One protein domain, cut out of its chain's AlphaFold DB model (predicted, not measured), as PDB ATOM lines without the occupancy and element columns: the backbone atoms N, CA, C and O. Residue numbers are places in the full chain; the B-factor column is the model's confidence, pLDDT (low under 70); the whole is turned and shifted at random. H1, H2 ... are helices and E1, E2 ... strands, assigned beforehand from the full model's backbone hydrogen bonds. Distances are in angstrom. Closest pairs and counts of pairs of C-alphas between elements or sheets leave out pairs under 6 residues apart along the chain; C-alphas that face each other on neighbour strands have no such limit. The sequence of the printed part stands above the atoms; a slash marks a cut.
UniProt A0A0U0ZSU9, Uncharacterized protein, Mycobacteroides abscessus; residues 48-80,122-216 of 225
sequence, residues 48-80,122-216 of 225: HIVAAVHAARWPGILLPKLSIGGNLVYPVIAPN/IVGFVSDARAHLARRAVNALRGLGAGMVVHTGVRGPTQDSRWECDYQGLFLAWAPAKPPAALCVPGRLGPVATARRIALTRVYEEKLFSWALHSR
ATOM      1  N   HIS A  48     -21.706 -41.478 -29.621       96.25
ATOM      2  CA  HIS A  48     -21.868 -41.227 -28.187       96.25
ATOM      3  C   HIS A  48     -20.792 -41.926 -27.333       96.25
ATOM      4  O   HIS A  48     -20.419 -41.404 -26.286       96.25
ATOM      5  N   ILE A  49     -20.241 -43.060 -27.792       97.75
ATOM      6  CA  ILE A  49     -19.109 -43.734 -27.135       97.75
ATOM      7  C   ILE A  49     -17.833 -42.922 -27.351       97.75
ATOM      8  O   ILE A  49     -17.107 -42.659 -26.397       97.75
ATOM      9  N   VAL A  50     -17.599 -42.464 -28.585       96.94
ATOM     10  CA  VAL A  50     -16.472 -41.575 -28.916       96.94
ATOM     11  C   VAL A  50     -16.517 -40.319 -28.040       96.94
ATOM     12  O   VAL A  50     -15.536 -39.986 -27.378       96.94
ATOM     13  N   ALA A  51     -17.679 -39.666 -27.953       96.69
ATOM     14  CA  ALA A  51     -17.877 -38.481 -27.126       96.69
ATOM     15  C   ALA A  51     -17.647 -38.749 -25.626       96.69
ATOM     16  O   ALA A  51     -17.026 -37.930 -24.951       96.69
ATOM     17  N   ALA A  52     -18.093 -39.897 -25.102       97.81
ATOM     18  CA  ALA A  52     -17.859 -40.289 -23.712       97.81
ATOM     19  C   ALA A  52     -16.364 -40.484 -23.398       97.81
ATOM     20  O   ALA A  52     -15.873 -39.982 -22.386       97.81
ATOM     21  N   VAL A  53     -15.624 -41.153 -24.289       97.81
ATOM     22  CA  VAL A  53     -14.170 -41.351 -24.158       97.81
ATOM     23  C   VAL A  53     -13.424 -40.017 -24.213       97.81
ATOM     24  O   VAL A  53     -12.539 -39.778 -23.389       97.81
ATOM     25  N   HIS A  54     -13.829 -39.104 -25.104       97.12
ATOM     26  CA  HIS A  54     -13.288 -37.744 -25.145       97.12
ATOM     27  C   HIS A  54     -13.586 -36.946 -23.872       97.12
ATOM     28  O   HIS A  54     -12.685 -36.293 -23.347       97.12
ATOM     29  N   ALA A  55     -14.810 -37.022 -23.338       97.19
ATOM     30  CA  ALA A  55     -15.179 -36.350 -22.091       97.19
ATOM     31  C   ALA A  55     -14.338 -36.843 -20.900       97.19
ATOM     32  O   ALA A  55     -13.986 -36.057 -20.021       97.19
ATOM     33  N   ALA A  56     -13.963 -38.125 -20.899       97.56
ATOM     34  CA  ALA A  56     -13.065 -38.714 -19.908       97.56
ATOM     35  C   ALA A  56     -11.575 -38.436 -20.158       97.56
ATOM     36  O   ALA A  56     -10.748 -38.784 -19.315       97.56
ATOM     37  N   ARG A  57     -11.225 -37.831 -21.303       97.38
ATOM     38  CA  ARG A  57      -9.845 -37.569 -21.739       97.38
ATOM     39  C   ARG A  57      -8.959 -38.817 -21.722       97.38
ATOM     40  O   ARG A  57      -7.769 -38.730 -21.425       97.38
ATOM     41  N   TRP A  58      -9.529 -39.983 -22.017       97.12
ATOM     42  CA  TRP A  58      -8.729 -41.199 -22.117       97.12
ATOM     43  C   TRP A  58      -7.798 -41.101 -23.332       97.12
ATOM     44  O   TRP A  58      -8.264 -40.767 -24.425       97.12
ATOM     45  N   PRO A  59      -6.494 -41.377 -23.168       94.81
ATOM     46  CA  PRO A  59      -5.581 -41.413 -24.296       94.81
ATOM     47  C   PRO A  59      -5.858 -42.646 -25.161       94.81
ATOM     48  O   PRO A  59      -6.285 -43.686 -24.659       94.81
ATOM     49  N   GLY A  60      -5.539 -42.551 -26.450       95.38
ATOM     50  CA  GLY A  60      -5.484 -43.706 -27.340       95.38
ATOM     51  C   GLY A  60      -6.600 -43.786 -28.378       95.38
ATOM     52  O   GLY A  60      -7.241 -42.797 -28.727       95.38
ATOM     53  N   ILE A  61      -6.770 -44.988 -28.917       97.00
ATOM     54  CA  ILE A  61      -7.664 -45.321 -30.020       97.00
ATOM     55  C   ILE A  61      -8.793 -46.184 -29.465       97.00
ATOM     56  O   ILE A  61      -8.555 -47.220 -28.843       97.00
ATOM     57  N   LEU A  62     -10.027 -45.751 -29.700       97.69
ATOM     58  CA  LEU A  62     -11.233 -46.500 -29.370       97.69
ATOM     59  C   LEU A  62     -11.540 -47.486 -30.499       97.69
ATOM     60  O   LEU A  62     -11.722 -47.078 -31.646       97.69
ATOM     61  N   LEU A  63     -11.594 -48.773 -30.168       97.06
ATOM     62  CA  LEU A  63     -11.867 -49.840 -31.125       97.06
ATOM     63  C   LEU A  63     -13.366 -50.166 -31.198       97.06
ATOM     64  O   LEU A  63     -14.099 -49.976 -30.219       97.06
ATOM     65  N   PRO A  64     -13.829 -50.721 -32.333       96.75
ATOM     66  CA  PRO A  64     -15.146 -51.326 -32.449       96.75
ATOM     67  C   PRO A  64     -15.406 -52.375 -31.376       96.75
ATOM     68  O   PRO A  64     -14.484 -53.010 -30.855       96.75
ATOM     69  N   LYS A  65     -16.689 -52.560 -31.077       95.94
ATOM     70  CA  LYS A  65     -17.148 -53.456 -30.020       95.94
ATOM     71  C   LYS A  65     -16.709 -54.895 -30.288       95.94
ATOM     72  O   LYS A  65     -16.892 -55.385 -31.398       95.94
ATOM     73  N   LEU A  66     -16.210 -55.583 -29.264       95.25
ATOM     74  CA  LEU A  66     -15.907 -57.013 -29.334       95.25
ATOM     75  C   LEU A  66     -16.156 -57.723 -27.998       95.25
ATOM     76  O   LEU A  66     -16.312 -57.083 -26.955       95.25
ATOM     77  N   SER A  67     -16.221 -59.056 -28.039       94.94
ATOM     78  CA  SER A  67     -16.406 -59.892 -26.848       94.94
ATOM     79  C   SER A  67     -15.061 -60.253 -26.219       94.94
ATOM     80  O   SER A  67     -14.243 -60.936 -26.834       94.94
ATOM     81  N   ILE A  68     -14.834 -59.821 -24.977       94.62
ATOM     82  CA  ILE A  68     -13.620 -60.096 -24.199       94.62
ATOM     83  C   ILE A  68     -14.021 -60.842 -22.932       94.62
ATOM     84  O   ILE A  68     -14.741 -60.313 -22.083       94.62
ATOM     85  N   GLY A  69     -13.600 -62.104 -22.818       90.06
ATOM     86  CA  GLY A  69     -14.007 -62.967 -21.704       90.06
ATOM     87  C   GLY A  69     -15.532 -63.092 -21.574       90.06
ATOM     88  O   GLY A  69     -16.049 -63.093 -20.462       90.06
ATOM     89  N   GLY A  70     -16.255 -63.101 -22.701       93.12
ATOM     90  CA  GLY A  70     -17.722 -63.136 -22.737       93.12
ATOM     91  C   GLY A  70     -18.416 -61.790 -22.495       93.12
ATOM     92  O   GLY A  70     -19.643 -61.739 -22.478       93.12
ATOM     93  N   ASN A  71     -17.665 -60.698 -22.318       96.19
ATOM     94  CA  ASN A  71     -18.211 -59.365 -22.078       96.19
ATOM     95  C   ASN A  71     -18.091 -58.498 -23.331       96.19
ATOM     96  O   ASN A  71     -16.999 -58.313 -23.863       96.19
ATOM     97  N   LEU A  72     -19.212 -57.937 -23.779       96.25
ATOM     98  CA  LEU A  72     -19.262 -57.085 -24.961       96.25
ATOM     99  C   LEU A  72     -18.888 -55.639 -24.596       96.25
ATOM    100  O   LEU A  72     -19.653 -54.944 -23.920       96.25
ATOM    101  N   VAL A  73     -17.718 -55.190 -25.044       98.00
ATOM    102  CA  VAL A  73     -17.123 -53.895 -24.671       98.00
ATOM    103  C   VAL A  73     -16.477 -53.204 -25.872       98.00
ATOM    104  O   VAL A  73     -16.147 -53.857 -26.860       98.00
ATOM    105  N   TYR A  74     -16.277 -51.890 -25.777       98.44
ATOM    106  CA  TYR A  74     -15.412 -51.123 -26.676       98.44
ATOM    107  C   TYR A  74     -14.051 -50.921 -25.991       98.44
ATOM    108  O   TYR A  74     -13.979 -50.218 -24.977       98.44
ATOM    109  N   PRO A  75     -12.975 -51.553 -26.475       98.31
ATOM    110  CA  PRO A  75     -11.638 -51.351 -25.929       98.31
ATOM    111  C   PRO A  75     -11.083 -49.977 -26.300       98.31
ATOM    112  O   PRO A  75     -11.272 -49.505 -27.420       98.31
ATOM    113  N   VAL A  76     -10.322 -49.382 -25.388       98.50
ATOM    114  CA  VAL A  76      -9.456 -48.233 -25.666       98.50
ATOM    115  C   VAL A  76      -8.013 -48.688 -25.514       98.50
ATOM    116  O   VAL A  76      -7.638 -49.250 -24.481       98.50
ATOM    117  N   ILE A  77      -7.215 -48.471 -26.556       98.31
ATOM    118  CA  ILE A  77      -5.826 -48.928 -26.645       98.31
ATOM    119  C   ILE A  77      -4.873 -47.753 -26.852       98.31
ATOM    120  O   ILE A  77      -5.179 -46.813 -27.579       98.31
ATOM    121  N   ALA A  78      -3.686 -47.816 -26.266       97.81
ATOM    122  CA  ALA A  78      -2.605 -46.876 -26.529       97.81
ATOM    123  C   ALA A  78      -1.552 -47.570 -27.406       97.81
ATOM    124  O   ALA A  78      -0.903 -48.500 -26.925       97.81
ATOM    125  N   PRO A  79      -1.374 -47.181 -28.681       97.31
ATOM    126  CA  PRO A  79      -0.375 -47.810 -29.536       97.31
ATOM    127  C   PRO A  79       1.045 -47.446 -29.080       97.31
ATOM    128  O   PRO A  79       1.355 -46.283 -28.825       97.31
ATOM    129  N   ASN A  80       1.931 -48.437 -29.049       97.62
ATOM    130  CA  ASN A  80       3.372 -48.234 -28.984       97.62
ATOM    131  C   ASN A  80       3.867 -48.016 -30.418       97.62
ATOM    132  O   ASN A  80       4.107 -48.983 -31.139       97.62
ATOM    133  N   ILE A 122      -3.356 -51.786 -23.217       98.38
ATOM    134  CA  ILE A 122      -4.773 -51.604 -22.883       98.38
ATOM    135  C   ILE A 122      -4.913 -50.392 -21.956       98.38
ATOM    136  O   ILE A 122      -4.338 -50.367 -20.872       98.38
ATOM    137  N   VAL A 123      -5.697 -49.392 -22.362       98.44
ATOM    138  CA  VAL A 123      -6.042 -48.237 -21.510       98.44
ATOM    139  C   VAL A 123      -7.258 -48.574 -20.656       98.44
ATOM    140  O   VAL A 123      -7.268 -48.352 -19.444       98.44
ATOM    141  N   GLY A 124      -8.279 -49.157 -21.280       98.44
ATOM    142  CA  GLY A 124      -9.495 -49.554 -20.592       98.44
ATOM    143  C   GLY A 124     -10.582 -50.074 -21.518       98.44
ATOM    144  O   GLY A 124     -10.364 -50.313 -22.705       98.44
ATOM    145  N   PHE A 125     -11.772 -50.236 -20.952       98.62
ATOM    146  CA  PHE A 125     -12.943 -50.777 -21.628       98.62
ATOM    147  C   PHE A 125     -14.169 -49.927 -21.337       98.62
ATOM    148  O   PHE A 125     -14.398 -49.500 -20.205       98.62
ATOM    149  N   VAL A 126     -14.984 -49.733 -22.367       98.69
ATOM    150  CA  VAL A 126     -16.224 -48.967 -22.308       98.69
ATOM    151  C   VAL A 126     -17.403 -49.903 -22.549       98.69
ATOM    152  O   VAL A 126     -17.360 -50.746 -23.444       98.69
ATOM    153  N   SER A 127     -18.475 -49.760 -21.774       98.44
ATOM    154  CA  SER A 127     -19.729 -50.474 -22.011       98.44
ATOM    155  C   SER A 127     -20.928 -49.532 -21.929       98.44
ATOM    156  O   SER A 127     -21.056 -48.740 -20.999       98.44
ATOM    157  N   ASP A 128     -21.813 -49.652 -22.912       98.00
ATOM    158  CA  ASP A 128     -23.095 -48.949 -23.070       98.00
ATOM    159  C   ASP A 128     -24.302 -49.869 -22.818       98.00
ATOM    160  O   ASP A 128     -25.439 -49.533 -23.151       98.00
ATOM    161  N   ALA A 129     -24.067 -51.064 -22.264       97.69
ATOM    162  CA  ALA A 129     -25.138 -51.967 -21.871       97.69
ATOM    163  C   ALA A 129     -25.983 -51.362 -20.729       97.69
ATOM    164  O   ALA A 129     -25.661 -50.322 -20.152       97.69
ATOM    165  N   ARG A 130     -27.064 -52.051 -20.338       96.12
ATOM    166  CA  ARG A 130     -27.828 -51.681 -19.131       96.12
ATOM    167  C   ARG A 130     -26.879 -51.558 -17.936       96.12
ATOM    168  O   ARG A 130     -26.003 -52.405 -17.789       96.12
ATOM    169  N   ALA A 131     -27.087 -50.566 -17.069       93.75
ATOM    170  CA  ALA A 131     -26.128 -50.166 -16.029       93.75
ATOM    171  C   ALA A 131     -25.497 -51.341 -15.254       93.75
ATOM    172  O   ALA A 131     -24.274 -51.426 -15.153       93.75
ATOM    173  N   HIS A 132     -26.306 -52.296 -14.780       96.19
ATOM    174  CA  HIS A 132     -25.800 -53.473 -14.064       96.19
ATOM    175  C   HIS A 132     -24.910 -54.385 -14.934       96.19
ATOM    176  O   HIS A 132     -23.872 -54.852 -14.466       96.19
ATOM    177  N   LEU A 133     -25.274 -54.611 -16.203       97.81
ATOM    178  CA  LEU A 133     -24.481 -55.399 -17.154       97.81
ATOM    179  C   LEU A 133     -23.209 -54.664 -17.558       97.81
ATOM    180  O   LEU A 133     -22.152 -55.282 -17.609       97.81
ATOM    181  N   ALA A 134     -23.296 -53.355 -17.798       98.19
ATOM    182  CA  ALA A 134     -22.146 -52.534 -18.149       98.19
ATOM    183  C   ALA A 134     -21.102 -52.547 -17.027       98.19
ATOM    184  O   ALA A 134     -19.938 -52.849 -17.283       98.19
ATOM    185  N   ARG A 135     -21.522 -52.330 -15.770       97.88
ATOM    186  CA  ARG A 135     -20.641 -52.433 -14.595       97.88
ATOM    187  C   ARG A 135     -20.038 -53.821 -14.454       97.88
ATOM    188  O   ARG A 135     -18.836 -53.937 -14.243       97.88
ATOM    189  N   ARG A 136     -20.852 -54.875 -14.573       98.06
ATOM    190  CA  ARG A 136     -20.366 -56.262 -14.511       98.06
ATOM    191  C   ARG A 136     -19.296 -56.517 -15.574       98.06
ATOM    192  O   ARG A 136     -18.246 -57.053 -15.237       98.06
ATOM    193  N   ALA A 137     -19.545 -56.091 -16.811       98.19
ATOM    194  CA  ALA A 137     -18.637 -56.259 -17.937       98.19
ATOM    195  C   ALA A 137     -17.286 -55.574 -17.699       98.19
ATOM    196  O   ALA A 137     -16.247 -56.221 -17.802       98.19
ATOM    197  N   VAL A 138     -17.279 -54.290 -17.326       98.19
ATOM    198  CA  VAL A 138     -16.014 -53.566 -17.112       98.19
ATOM    199  C   VAL A 138     -15.297 -54.000 -15.830       98.19
ATOM    200  O   VAL A 138     -14.070 -54.061 -15.811       98.19
ATOM    201  N   ASN A 139     -16.026 -54.390 -14.777       97.88
ATOM    202  CA  ASN A 139     -15.415 -54.925 -13.556       97.88
ATOM    203  C   ASN A 139     -14.752 -56.285 -13.773       97.88
ATOM    204  O   ASN A 139     -13.708 -56.543 -13.175       97.88
ATOM    205  N   ALA A 140     -15.311 -57.139 -14.635       97.25
ATOM    206  CA  ALA A 140     -14.687 -58.410 -14.997       97.25
ATOM    207  C   ALA A 140     -13.306 -58.213 -15.657       97.25
ATOM    208  O   ALA A 140     -12.453 -59.092 -15.576       97.25
ATOM    209  N   LEU A 141     -13.068 -57.041 -16.256       97.69
ATOM    210  CA  LEU A 141     -11.835 -56.687 -16.964       97.69
ATOM    211  C   LEU A 141     -10.940 -55.709 -16.182       97.69
ATOM    212  O   LEU A 141      -9.931 -55.240 -16.705       97.69
ATOM    213  N   ARG A 142     -11.256 -55.422 -14.912       97.25
ATOM    214  CA  ARG A 142     -10.564 -54.405 -14.091       97.25
ATOM    215  C   ARG A 142      -9.073 -54.669 -13.852       97.25
ATOM    216  O   ARG A 142      -8.354 -53.769 -13.429       97.25
ATOM    217  N   GLY A 143      -8.622 -55.908 -14.059       97.19
ATOM    218  CA  GLY A 143      -7.209 -56.288 -13.974       97.19
ATOM    219  C   GLY A 143      -6.399 -55.951 -15.228       97.19
ATOM    220  O   GLY A 143      -5.178 -56.019 -15.190       97.19
ATOM    221  N   LEU A 144      -7.063 -55.587 -16.329       97.56
ATOM    222  CA  LEU A 144      -6.431 -55.302 -17.619       97.56
ATOM    223  C   LEU A 144      -6.374 -53.801 -17.937       97.56
ATOM    224  O   LEU A 144      -5.504 -53.380 -18.687       97.56
ATOM    225  N   GLY A 145      -7.278 -52.992 -17.378       97.75
ATOM    226  CA  GLY A 145      -7.332 -51.549 -17.620       97.75
ATOM    227  C   GLY A 145      -8.466 -50.857 -16.860       97.75
ATOM    228  O   GLY A 145      -9.134 -51.469 -16.020       97.75
ATOM    229  N   ALA A 146      -8.687 -49.577 -17.170       98.38
ATOM    230  CA  ALA A 146      -9.783 -48.794 -16.606       98.38
ATOM    231  C   ALA A 146     -11.152 -49.271 -17.125       98.38
ATOM    232  O   ALA A 146     -11.260 -49.869 -18.195       98.38
ATOM    233  N   GLY A 147     -12.219 -48.987 -16.379       98.38
ATOM    234  CA  GLY A 147     -13.588 -49.310 -16.780       98.38
ATOM    235  C   GLY A 147     -14.448 -48.058 -16.902       98.38
ATOM    236  O   GLY A 147     -14.388 -47.194 -16.028       98.38
ATOM    237  N   MET A 148     -15.258 -47.976 -17.957       98.81
ATOM    238  CA  MET A 148     -16.230 -46.905 -18.168       98.81
ATOM    239  C   MET A 148     -17.621 -47.457 -18.463       98.81
ATOM    240  O   MET A 148     -17.806 -48.290 -19.351       98.81
ATOM    241  N   VAL A 149     -18.611 -46.924 -17.757       98.69
ATOM    242  CA  VAL A 149     -20.029 -47.112 -18.057       98.69
ATOM    243  C   VAL A 149     -20.547 -45.877 -18.787       98.69
ATOM    244  O   VAL A 149     -20.362 -44.752 -18.324       98.69
ATOM    245  N   VAL A 150     -21.215 -46.085 -19.920       98.44
ATOM    246  CA  VAL A 150     -21.858 -45.019 -20.695       98.44
ATOM    247  C   VAL A 150     -23.365 -45.128 -20.529       98.44
ATOM    248  O   VAL A 150     -23.993 -46.083 -20.975       98.44
ATOM    249  N   HIS A 151     -23.961 -44.128 -19.891       97.94
ATOM    250  CA  HIS A 151     -25.404 -44.004 -19.762       97.94
ATOM    251  C   HIS A 151     -25.964 -43.190 -20.933       97.94
ATOM    252  O   HIS A 151     -25.652 -42.009 -21.070       97.94
ATOM    253  N   THR A 152     -26.828 -43.783 -21.755       96.94
ATOM    254  CA  THR A 152     -27.397 -43.135 -22.957       96.94
ATOM    255  C   THR A 152     -28.822 -42.606 -22.762       96.94
ATOM    256  O   THR A 152     -29.362 -41.915 -23.625       96.94
ATOM    257  N   GLY A 153     -29.453 -42.899 -21.619       95.31
ATOM    258  CA  GLY A 153     -30.815 -42.458 -21.316       95.31
ATOM    259  C   GLY A 153     -30.935 -40.943 -21.115       95.31
ATOM    260  O   GLY A 153     -30.031 -40.301 -20.581       95.31
ATOM    261  N   VAL A 154     -32.090 -40.382 -21.484       94.50
ATOM    262  CA  VAL A 154     -32.360 -38.927 -21.480       94.50
ATOM    263  C   VAL A 154     -32.296 -38.299 -20.084       94.50
ATOM    264  O   VAL A 154     -31.891 -37.155 -19.951       94.50
ATOM    265  N   ARG A 155     -32.673 -39.031 -19.029       93.56
ATOM    266  CA  ARG A 155     -32.745 -38.498 -17.652       93.56
ATOM    267  C   ARG A 155     -31.394 -38.434 -16.922       93.56
ATOM    268  O   ARG A 155     -31.353 -38.005 -15.775       93.56
ATOM    269  N   GLY A 156     -30.306 -38.858 -17.563       95.00
ATOM    270  CA  GLY A 156     -29.013 -39.009 -16.898       95.00
ATOM    271  C   GLY A 156     -28.957 -40.195 -15.928       95.00
ATOM    272  O   GLY A 156     -29.973 -40.850 -15.679       95.00
ATOM    273  N   PRO A 157     -27.761 -40.513 -15.408       96.94
ATOM    274  CA  PRO A 157     -27.593 -41.557 -14.408       96.94
ATOM    275  C   PRO A 157     -28.134 -41.117 -13.043       96.94
ATOM    276  O   PRO A 157     -27.931 -39.971 -12.624       96.94
ATOM    277  N   THR A 158     -28.758 -42.058 -12.329       97.44
ATOM    278  CA  THR A 158     -29.250 -41.865 -10.957       97.44
ATOM    279  C   THR A 158     -28.110 -41.593  -9.975       97.44
ATOM    280  O   THR A 158     -26.949 -41.909 -10.252       97.44
ATOM    281  N   GLN A 159     -28.436 -41.036  -8.805       97.88
ATOM    282  CA  GLN A 159     -27.464 -40.834  -7.727       97.88
ATOM    283  C   GLN A 159     -26.819 -42.156  -7.288       97.88
ATOM    284  O   GLN A 159     -25.597 -42.214  -7.180       97.88
ATOM    285  N   ASP A 160     -27.607 -43.226  -7.163       97.56
ATOM    286  CA  ASP A 160     -27.103 -44.564  -6.830       97.56
ATOM    287  C   ASP A 160     -26.089 -45.062  -7.861       97.56
ATOM    288  O   ASP A 160     -25.012 -45.529  -7.505       97.56
ATOM    289  N   SER A 161     -26.374 -44.879  -9.156       97.56
ATOM    290  CA  SER A 161     -25.449 -45.288 -10.220       97.56
ATOM    291  C   SER A 161     -24.116 -44.543 -10.140       97.56
ATOM    292  O   SER A 161     -23.074 -45.125 -10.438       97.56
ATOM    293  N   ARG A 162     -24.144 -43.260  -9.752       98.38
ATOM    294  CA  ARG A 162     -22.933 -42.452  -9.556       98.38
ATOM    295  C   ARG A 162     -22.128 -42.970  -8.368       98.38
ATOM    296  O   ARG A 162     -20.945 -43.235  -8.536       98.38
ATOM    297  N   TRP A 163     -22.783 -43.181  -7.225       98.31
ATOM    298  CA  TRP A 163     -22.167 -43.733  -6.015       98.31
ATOM    299  C   TRP A 163     -21.550 -45.115  -6.249       98.31
ATOM    300  O   TRP A 163     -20.412 -45.357  -5.861       98.31
ATOM    301  N   GLU A 164     -22.258 -46.014  -6.934       98.06
ATOM    302  CA  GLU A 164     -21.742 -47.348  -7.255       98.06
ATOM    303  C   GLU A 164     -20.504 -47.289  -8.162       98.06
ATOM    304  O   GLU A 164     -19.562 -48.056  -7.964       98.06
ATOM    305  N   CYS A 165     -20.496 -46.400  -9.164       98.38
ATOM    306  CA  CYS A 165     -19.340 -46.245 -10.048       98.38
ATOM    307  C   CYS A 165     -18.146 -45.646  -9.303       98.38
ATOM    308  O   CYS A 165     -17.041 -46.164  -9.445       98.38
ATOM    309  N   ASP A 166     -18.377 -44.621  -8.481       98.44
ATOM    310  CA  ASP A 166     -17.345 -43.972  -7.670       98.44
ATOM    311  C   ASP A 166     -16.690 -44.972  -6.708       98.44
ATOM    312  O   ASP A 166     -15.480 -45.190  -6.750       98.44
ATOM    313  N   TYR A 167     -17.508 -45.719  -5.959       97.75
ATOM    314  CA  TYR A 167     -17.044 -46.761  -5.042       97.75
ATOM    315  C   TYR A 167     -16.195 -47.844  -5.734       97.75
ATOM    316  O   TYR A 167     -15.242 -48.372  -5.163       97.75
ATOM    317  N   GLN A 168     -16.513 -48.182  -6.987       97.56
ATOM    318  CA  GLN A 168     -15.773 -49.179  -7.774       97.56
ATOM    319  C   GLN A 168     -14.568 -48.587  -8.537       97.56
ATOM    320  O   GLN A 168     -13.784 -49.323  -9.162       97.56
ATOM    321  N   GLY A 169     -14.392 -47.263  -8.497       97.81
ATOM    322  CA  GLY A 169     -13.405 -46.522  -9.278       97.81
ATOM    323  C   GLY A 169     -13.633 -46.640 -10.786       97.81
ATOM    324  O   GLY A 169     -12.668 -46.755 -11.546       97.81
ATOM    325  N   LEU A 170     -14.894 -46.688 -11.217       98.50
ATOM    326  CA  LEU A 170     -15.307 -46.722 -12.618       98.50
ATOM    327  C   LEU A 170     -15.631 -45.315 -13.112       98.50
ATOM    328  O   LEU A 170     -16.272 -44.530 -12.418       98.50
ATOM    329  N   PHE A 171     -15.269 -45.029 -14.359       98.69
ATOM    330  CA  PHE A 171     -15.775 -43.844 -15.038       98.69
ATOM    331  C   PHE A 171     -17.268 -44.018 -15.318       98.69
ATOM    332  O   PHE A 171     -17.707 -45.078 -15.770       98.69
ATOM    333  N   LEU A 172     -18.040 -42.952 -15.121       98.69
ATOM    334  CA  LEU A 172     -19.431 -42.880 -15.557       98.69
ATOM    335  C   LEU A 172     -19.606 -41.665 -16.454       98.69
ATOM    336  O   LEU A 172     -19.490 -40.528 -15.994       98.69
ATOM    337  N   ALA A 173     -19.913 -41.907 -17.722       98.31
ATOM    338  CA  ALA A 173     -20.245 -40.868 -18.682       98.31
ATOM    339  C   ALA A 173     -21.746 -40.890 -18.980       98.31
ATOM    340  O   ALA A 173     -22.354 -41.951 -19.113       98.31
ATOM    341  N   TRP A 174     -22.342 -39.712 -19.119       98.25
ATOM    342  CA  TRP A 174     -23.692 -39.545 -19.633       98.25
ATOM    343  C   TRP A 174     -23.613 -39.016 -21.060       98.25
ATOM    344  O   TRP A 174     -23.102 -37.923 -21.285       98.25
ATOM    345  N   ALA A 175     -24.093 -39.799 -22.022       97.25
ATOM    346  CA  ALA A 175     -24.027 -39.490 -23.447       97.25
ATOM    347  C   ALA A 175     -25.408 -39.703 -24.097       97.25
ATOM    348  O   ALA A 175     -25.627 -40.714 -24.770       97.25
ATOM    349  N   PRO A 176     -26.379 -38.802 -23.846       95.69
ATOM    350  CA  PRO A 176     -27.692 -38.865 -24.481       95.69
ATOM    351  C   PRO A 176     -27.584 -38.575 -25.988       95.69
ATOM    352  O   PRO A 176     -26.563 -38.096 -26.473       95.69
ATOM    353  N   ALA A 177     -28.656 -38.819 -26.751       90.75
ATOM    354  CA  ALA A 177     -28.673 -38.537 -28.195       90.75
ATOM    355  C   ALA A 177     -28.458 -37.042 -28.540       90.75
ATOM    356  O   ALA A 177     -28.012 -36.712 -29.636       90.75
ATOM    357  N   LYS A 178     -28.810 -36.149 -27.609       84.38
ATOM    358  CA  LYS A 178     -28.623 -34.685 -27.583       84.38
ATOM    359  C   LYS A 178     -28.573 -34.322 -26.084       84.38
ATOM    360  O   LYS A 178     -29.385 -34.936 -25.384       84.38
ATOM    361  N   PRO A 179     -27.797 -33.377 -25.507       72.31
ATOM    362  CA  PRO A 179     -26.670 -32.528 -25.944       72.31
ATOM    363  C   PRO A 179     -25.295 -33.232 -25.663       72.31
ATOM    364  O   PRO A 179     -25.298 -34.464 -25.699       72.31
ATOM    365  N   PRO A 180     -24.116 -32.571 -25.476       88.94
ATOM    366  CA  PRO A 180     -22.826 -33.268 -25.534       88.94
ATOM    367  C   PRO A 180     -22.618 -34.213 -24.347       88.94
ATOM    368  O   PRO A 180     -23.147 -33.993 -23.257       88.94
ATOM    369  N   ALA A 181     -21.818 -35.258 -24.568       96.00
ATOM    370  CA  ALA A 181     -21.476 -36.202 -23.516       96.00
ATOM    371  C   ALA A 181     -20.762 -35.496 -22.355       96.00
ATOM    372  O   ALA A 181     -19.866 -34.678 -22.566       96.00
ATOM    373  N   ALA A 182     -21.143 -35.844 -21.130       97.50
ATOM    374  CA  ALA A 182     -20.569 -35.301 -19.909       97.50
ATOM    375  C   ALA A 182     -19.995 -36.425 -19.046       97.50
ATOM    376  O   ALA A 182     -20.622 -37.472 -18.866       97.50
ATOM    377  N   LEU A 183     -18.819 -36.190 -18.468       98.19
ATOM    378  CA  LEU A 183     -18.273 -37.072 -17.447       98.19
ATOM    379  C   LEU A 183     -18.974 -36.786 -16.114       98.19
ATOM    380  O   LEU A 183     -18.881 -35.681 -15.588       98.19
ATOM    381  N   CYS A 184     -19.693 -37.770 -15.578       98.06
ATOM    382  CA  CYS A 184     -20.421 -37.643 -14.314       98.06
ATOM    383  C   CYS A 184     -19.594 -38.087 -13.108       98.06
ATOM    384  O   CYS A 184     -19.748 -37.508 -12.037       98.06
ATOM    385  N   VAL A 185     -18.770 -39.127 -13.270       98.44
ATOM    386  CA  VAL A 185     -17.899 -39.664 -12.214       98.44
ATOM    387  C   VAL A 185     -16.528 -39.959 -12.819       98.44
ATOM    388  O   VAL A 185     -16.468 -40.732 -13.785       98.44
ATOM    389  N   PRO A 186     -15.439 -39.353 -12.313       98.38
ATOM    390  CA  PRO A 186     -14.090 -39.752 -12.691       98.38
ATOM    391  C   PRO A 186     -13.779 -41.141 -12.119       98.38
ATOM    392  O   PRO A 186     -14.167 -41.456 -11.001       98.38
ATOM    393  N   GLY A 187     -13.076 -41.977 -12.878       97.50
ATOM    394  CA  GLY A 187     -12.653 -43.301 -12.419       97.50
ATOM    395  C   GLY A 187     -11.142 -43.412 -12.244       97.50
ATOM    396  O   GLY A 187     -10.392 -42.448 -12.402       97.50
ATOM    397  N   ARG A 188     -10.680 -44.631 -11.957       97.56
ATOM    398  CA  ARG A 188      -9.250 -44.951 -11.866       97.56
ATOM    399  C   ARG A 188      -8.603 -44.953 -13.251       97.56
ATOM    400  O   ARG A 188      -9.163 -45.506 -14.195       97.56
ATOM    401  N   LEU A 189      -7.377 -44.453 -13.350       95.38
ATOM    402  CA  LEU A 189      -6.556 -44.636 -14.544       95.38
ATOM    403  C   LEU A 189      -5.874 -46.011 -14.500       95.38
ATOM    404  O   LEU A 189      -5.190 -46.332 -13.534       95.38
ATOM    405  N   GLY A 190      -6.059 -46.815 -15.548       95.00
ATOM    406  CA  GLY A 190      -5.435 -48.134 -15.678       95.00
ATOM    407  C   GLY A 190      -6.051 -49.252 -14.812       95.00
ATOM    408  O   GLY A 190      -7.183 -49.131 -14.330       95.00
ATOM    409  N   PRO A 191      -5.336 -50.385 -14.668       96.81
ATOM    410  CA  PRO A 191      -5.774 -51.543 -13.885       96.81
ATOM    411  C   PRO A 191      -5.948 -51.242 -12.391       96.81
ATOM    412  O   PRO A 191      -5.380 -50.288 -11.862       96.81
ATOM    413  N   VAL A 192      -6.707 -52.082 -11.675       96.94
ATOM    414  CA  VAL A 192      -6.783 -52.010 -10.200       96.94
ATOM    415  C   VAL A 192      -5.393 -52.108  -9.566       96.94
ATOM    416  O   VAL A 192      -4.544 -52.837 -10.061       96.94
ATOM    417  N   ALA A 193      -5.178 -51.429  -8.435       95.06
ATOM    418  CA  ALA A 193      -3.858 -51.313  -7.801       95.06
ATOM    419  C   ALA A 193      -3.192 -52.660  -7.450       95.06
ATOM    420  O   ALA A 193      -1.971 -52.752  -7.377       95.06
ATOM    421  N   THR A 194      -3.984 -53.713  -7.235       95.12
ATOM    422  CA  THR A 194      -3.489 -55.067  -6.944       95.12
ATOM    423  C   THR A 194      -3.212 -55.901  -8.194       95.12
ATOM    424  O   THR A 194      -2.679 -57.006  -8.083       95.12
ATOM    425  N   ALA A 195      -3.579 -55.413  -9.381       95.00
ATOM    426  CA  ALA A 195      -3.319 -56.110 -10.628       95.00
ATOM    427  C   ALA A 195      -1.830 -56.040 -10.964       95.00
ATOM    428  O   ALA A 195      -1.203 -54.984 -10.918       95.00
ATOM    429  N   ARG A 196      -1.279 -57.189 -11.342       94.62
ATOM    430  CA  ARG A 196       0.057 -57.296 -11.919       94.62
ATOM    431  C   ARG A 196      -0.080 -57.642 -13.388       94.62
ATOM    432  O   ARG A 196      -1.034 -58.317 -13.780       94.62
ATOM    433  N   ARG A 197       0.892 -57.207 -14.188       94.31
ATOM    434  CA  ARG A 197       1.030 -57.709 -15.551       94.31
ATOM    435  C   ARG A 197       1.262 -59.219 -15.484       94.31
ATOM    436  O   ARG A 197       2.096 -59.684 -14.713       94.31
ATOM    437  N   ILE A 198       0.483 -59.959 -16.260       94.38
ATOM    438  CA  ILE A 198       0.579 -61.412 -16.408       94.38
ATOM    439  C   ILE A 198       0.486 -61.755 -17.894       94.38
ATOM    440  O   ILE A 198       0.010 -60.936 -18.684       94.38
ATOM    441  N   ALA A 199       0.841 -62.985 -18.272       96.25
ATOM    442  CA  ALA A 199       0.759 -63.437 -19.662       96.25
ATOM    443  C   ALA A 199      -0.617 -63.184 -20.304       96.25
ATOM    444  O   ALA A 199      -0.704 -62.778 -21.459       96.25
ATOM    445  N   LEU A 200      -1.700 -63.314 -19.530       95.31
ATOM    446  CA  LEU A 200      -3.054 -63.020 -20.002       95.31
ATOM    447  C   LEU A 200      -3.227 -61.566 -20.484       95.31
ATOM    448  O   LEU A 200      -3.970 -61.330 -21.434       95.31
ATOM    449  N   THR A 201      -2.538 -60.595 -19.876       96.75
ATOM    450  CA  THR A 201      -2.536 -59.199 -20.344       96.75
ATOM    451  C   THR A 201      -1.984 -59.118 -21.762       96.75
ATOM    452  O   THR A 201      -2.639 -58.555 -22.637       96.75
ATOM    453  N   ARG A 202      -0.837 -59.761 -22.014       97.50
ATOM    454  CA  ARG A 202      -0.208 -59.823 -23.338       97.50
ATOM    455  C   ARG A 202      -1.077 -60.559 -24.359       97.50
ATOM    456  O   ARG A 202      -1.191 -60.090 -25.485       97.50
ATOM    457  N   VAL A 203      -1.759 -61.640 -23.958       97.06
ATOM    458  CA  VAL A 203      -2.738 -62.345 -24.814       97.06
ATOM    459  C   VAL A 203      -3.833 -61.392 -25.287       97.06
ATOM    460  O   VAL A 203      -4.171 -61.376 -26.469       97.06
ATOM    461  N   TYR A 204      -4.389 -60.575 -24.389       97.31
ATOM    462  CA  TYR A 204      -5.406 -59.603 -24.784       97.31
ATOM    463  C   TYR A 204      -4.836 -58.447 -25.609       97.31
ATOM    464  O   TYR A 204      -5.496 -58.020 -26.550       97.31
ATOM    465  N   GLU A 205      -3.623 -57.970 -25.326       97.88
ATOM    466  CA  GLU A 205      -2.953 -56.957 -26.153       97.88
ATOM    467  C   GLU A 205      -2.744 -57.451 -27.594       97.88
ATOM    468  O   GLU A 205      -3.064 -56.729 -28.536       97.88
ATOM    469  N   GLU A 206      -2.288 -58.694 -27.790       97.88
ATOM    470  CA  GLU A 206      -2.126 -59.286 -29.125       97.88
ATOM    471  C   GLU A 206      -3.466 -59.509 -29.836       97.88
ATOM    472  O   GLU A 206      -3.610 -59.208 -31.021       97.88
ATOM    473  N   LYS A 207      -4.493 -59.957 -29.107       96.44
ATOM    474  CA  LYS A 207      -5.857 -60.071 -29.644       96.44
ATOM    475  C   LYS A 207      -6.408 -58.726 -30.100       96.44
ATOM    476  O   LYS A 207      -6.972 -58.624 -31.188       96.44
ATOM    477  N   LEU A 208      -6.220 -57.685 -29.295       97.25
ATOM    478  CA  LEU A 208      -6.623 -56.327 -29.642       97.25
ATOM    479  C   LEU A 208      -5.789 -55.764 -30.791       97.25
ATOM    480  O   LEU A 208      -6.323 -55.002 -31.591       97.25
ATOM    481  N   PHE A 209      -4.524 -56.168 -30.919       97.50
ATOM    482  CA  PHE A 209      -3.690 -55.787 -32.055       97.50
ATOM    483  C   PHE A 209      -4.223 -56.409 -33.344       97.50
ATOM    484  O   PHE A 209      -4.423 -55.693 -34.324       97.50
ATOM    485  N   SER A 210      -4.568 -57.700 -33.316       95.88
ATOM    486  CA  SER A 210      -5.259 -58.360 -34.429       95.88
ATOM    487  C   SER A 210      -6.561 -57.653 -34.795       95.88
ATOM    488  O   SER A 210      -6.785 -57.308 -35.956       95.88
ATOM    489  N   TRP A 211      -7.390 -57.344 -33.793       95.19
ATOM    490  CA  TRP A 211      -8.655 -56.654 -34.017       95.19
ATOM    491  C   TRP A 211      -8.483 -55.263 -34.618       95.19
ATOM    492  O   TRP A 211      -9.215 -54.887 -35.532       95.19
ATOM    493  N   ALA A 212      -7.514 -54.496 -34.132       95.50
ATOM    494  CA  ALA A 212      -7.238 -53.159 -34.623       95.50
ATOM    495  C   ALA A 212      -6.771 -53.197 -36.092       95.50
ATOM    496  O   ALA A 212      -7.313 -52.471 -36.925       95.50
ATOM    497  N   LEU A 213      -5.880 -54.133 -36.454       94.31
ATOM    498  CA  LEU A 213      -5.482 -54.357 -37.850       94.31
ATOM    499  C   LEU A 213      -6.671 -54.760 -38.735       94.31
ATOM    500  O   LEU A 213      -6.856 -54.192 -39.811       94.31
ATOM    501  N   HIS A 214      -7.496 -55.704 -38.273       92.31
ATOM    502  CA  HIS A 214      -8.665 -56.190 -39.006       92.31
ATOM    503  C   HIS A 214      -9.701 -55.082 -39.249       92.31
ATOM    504  O   HIS A 214     -10.171 -54.883 -40.369       92.31
ATOM    505  N   SER A 215     -10.011 -54.313 -38.206       89.62
ATOM    506  CA  SER A 215     -10.970 -53.208 -38.257       89.62
ATOM    507  C   SER A 215     -10.411 -51.936 -38.903       89.62
ATOM    508  O   SER A 215     -11.151 -50.972 -39.081       89.62
ATOM    509  N   ARG A 216      -9.124 -51.930 -39.286       91.62
ATOM    510  CA  ARG A 216      -8.395 -50.767 -39.827       91.62
ATOM    511  C   ARG A 216      -8.334 -49.584 -38.855       91.62
ATOM    512  O   ARG A 216      -8.222 -48.435 -39.275       91.62
TER     513      ARG A 216
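What this domain is: This is residues 48 to 80 and 122 to 216 of the 225 residues of an uncharacterized protein of Mycobacteroides abscessus (UniProt A0A0U0ZSU9). One strongly twisted sheet of six strands makes the core; H2 and H3 lie side by side over one of its faces, and the short H1 sits on the other face, where the sheet curls round it. The longest helix, H4, stands at one end of the long axis, by E1, E2 and E3, and a long link without named elements leads to it from E6. The printed part has 128 residues, with four named helices and six named strands in the order H1 E1 E2 E3 H2 E4 H3 E5 E6 H4. The sheet is mixed, its strands in the order E1 E2 E3 E4 E5 E6, with E3, E4 and E5 parallel and the other neighbour pairs antiparallel; the class is mixed, helices and strands. The whole is compact, with a radius of gyration of the C-alphas of 13.8 A, and its rounded outline spans 40 by 33 by 25 A.

Where its parts are: The sheet holds E1, residues 66 to 68; E2, residues 71 to 79, 22.5 A long; E3, residues 122 to 127, 15.0 A; E4, residues 146 to 151, 16.6 A; E5, residues 171 to 174, 10.1 A; and E6, residues 182 to 185, 9.2 A. C-alpha 122, where E3 begins, is at (-4.773, -51.604, -22.883). The helices are H1, residues 48 to 55, 10.3 A; H2, residues 131 to 140, 14.1 A; H3, residues 159 to 168, 14.4 A; and H4, residues 199 to 215, 24.2 A. H1 begins with C-alpha 48 at (-21.868, -41.227, -28.187), and H4 ends with C-alpha 215 at (-10.970, -53.208, -38.257).

How they stand to each other: E3 and E4 are parallel at 23 degrees, with N 125 and O 146 2.8 A apart, within hydrogen-bond range. E4 and E5 are parallel at 20 degrees, with N 151 and O 173 at 2.8 A. E2 and E3 are antiparallel at 148 degrees, with N 74 and O 126 at 2.8 A. E2 bends by 53 degrees at residue 74 and pairs in a staggered way, with E1 over residues 71 to 73 and with E3 over residues 74 to 77. The edge strands belong to hairpins: E1 with E2, with N 68 and O 71 at 2.9 A, and E5 with E6, with N 174 and O 182 at 2.8 A. The helices make three layers with the sheet, that is, helices on both faces: H2 and H3 on one, H1 on the other. H2 lies over E3 at a height over the sheet of 7.1 A and runs along the strands, at 17 degrees to E3 on the local plane; its closest C-alphas to E4 are those of Val 138 and Gly 147, 4.9 A apart. H3, at a height of 8.6 A, lies over E6 and only just over E5, with 3 of its C-alphas falling on E5, and runs along the strands, at 23 degrees to E6 on the local plane. H2 and H3 run the same way at a shallow tilt of 3 degrees and are close but not clearly touching; their closest C-alphas, those of Ala 131 and Ser 161, are 7.6 A apart. The units E3, H2, E4 and E4, H3, E5 are strand-helix-strand units, two parallel neighbour strands with a helix between them in the chain, each with a right-handed crossover. The closest C-alphas of H1 and E5 are those of Ala 52 and Ala 173, 5.6 A apart. H4 is on the sheet; its closest C-alphas to E3 are those of Glu 205 and Ile 122, 6.5 A apart. H4 is apart from H1, H2 and H3. In H1, H2, H3 and H4 every O i to N i+4 pair is within hydrogen-bond range.

The domain as a whole: The two C-alphas farthest apart, those of Lys 178 and Ala 199, are 41.9 A from each other. Residues 81 to 121 are not printed, and C-alphas 80 and 122 stand 10.7 A apart across this cut. Of the links printed whole, E6 to H4, residues 186 to 198, is long. The mean pLDDT of the printed part is 96.5, and no printed residue is under 70.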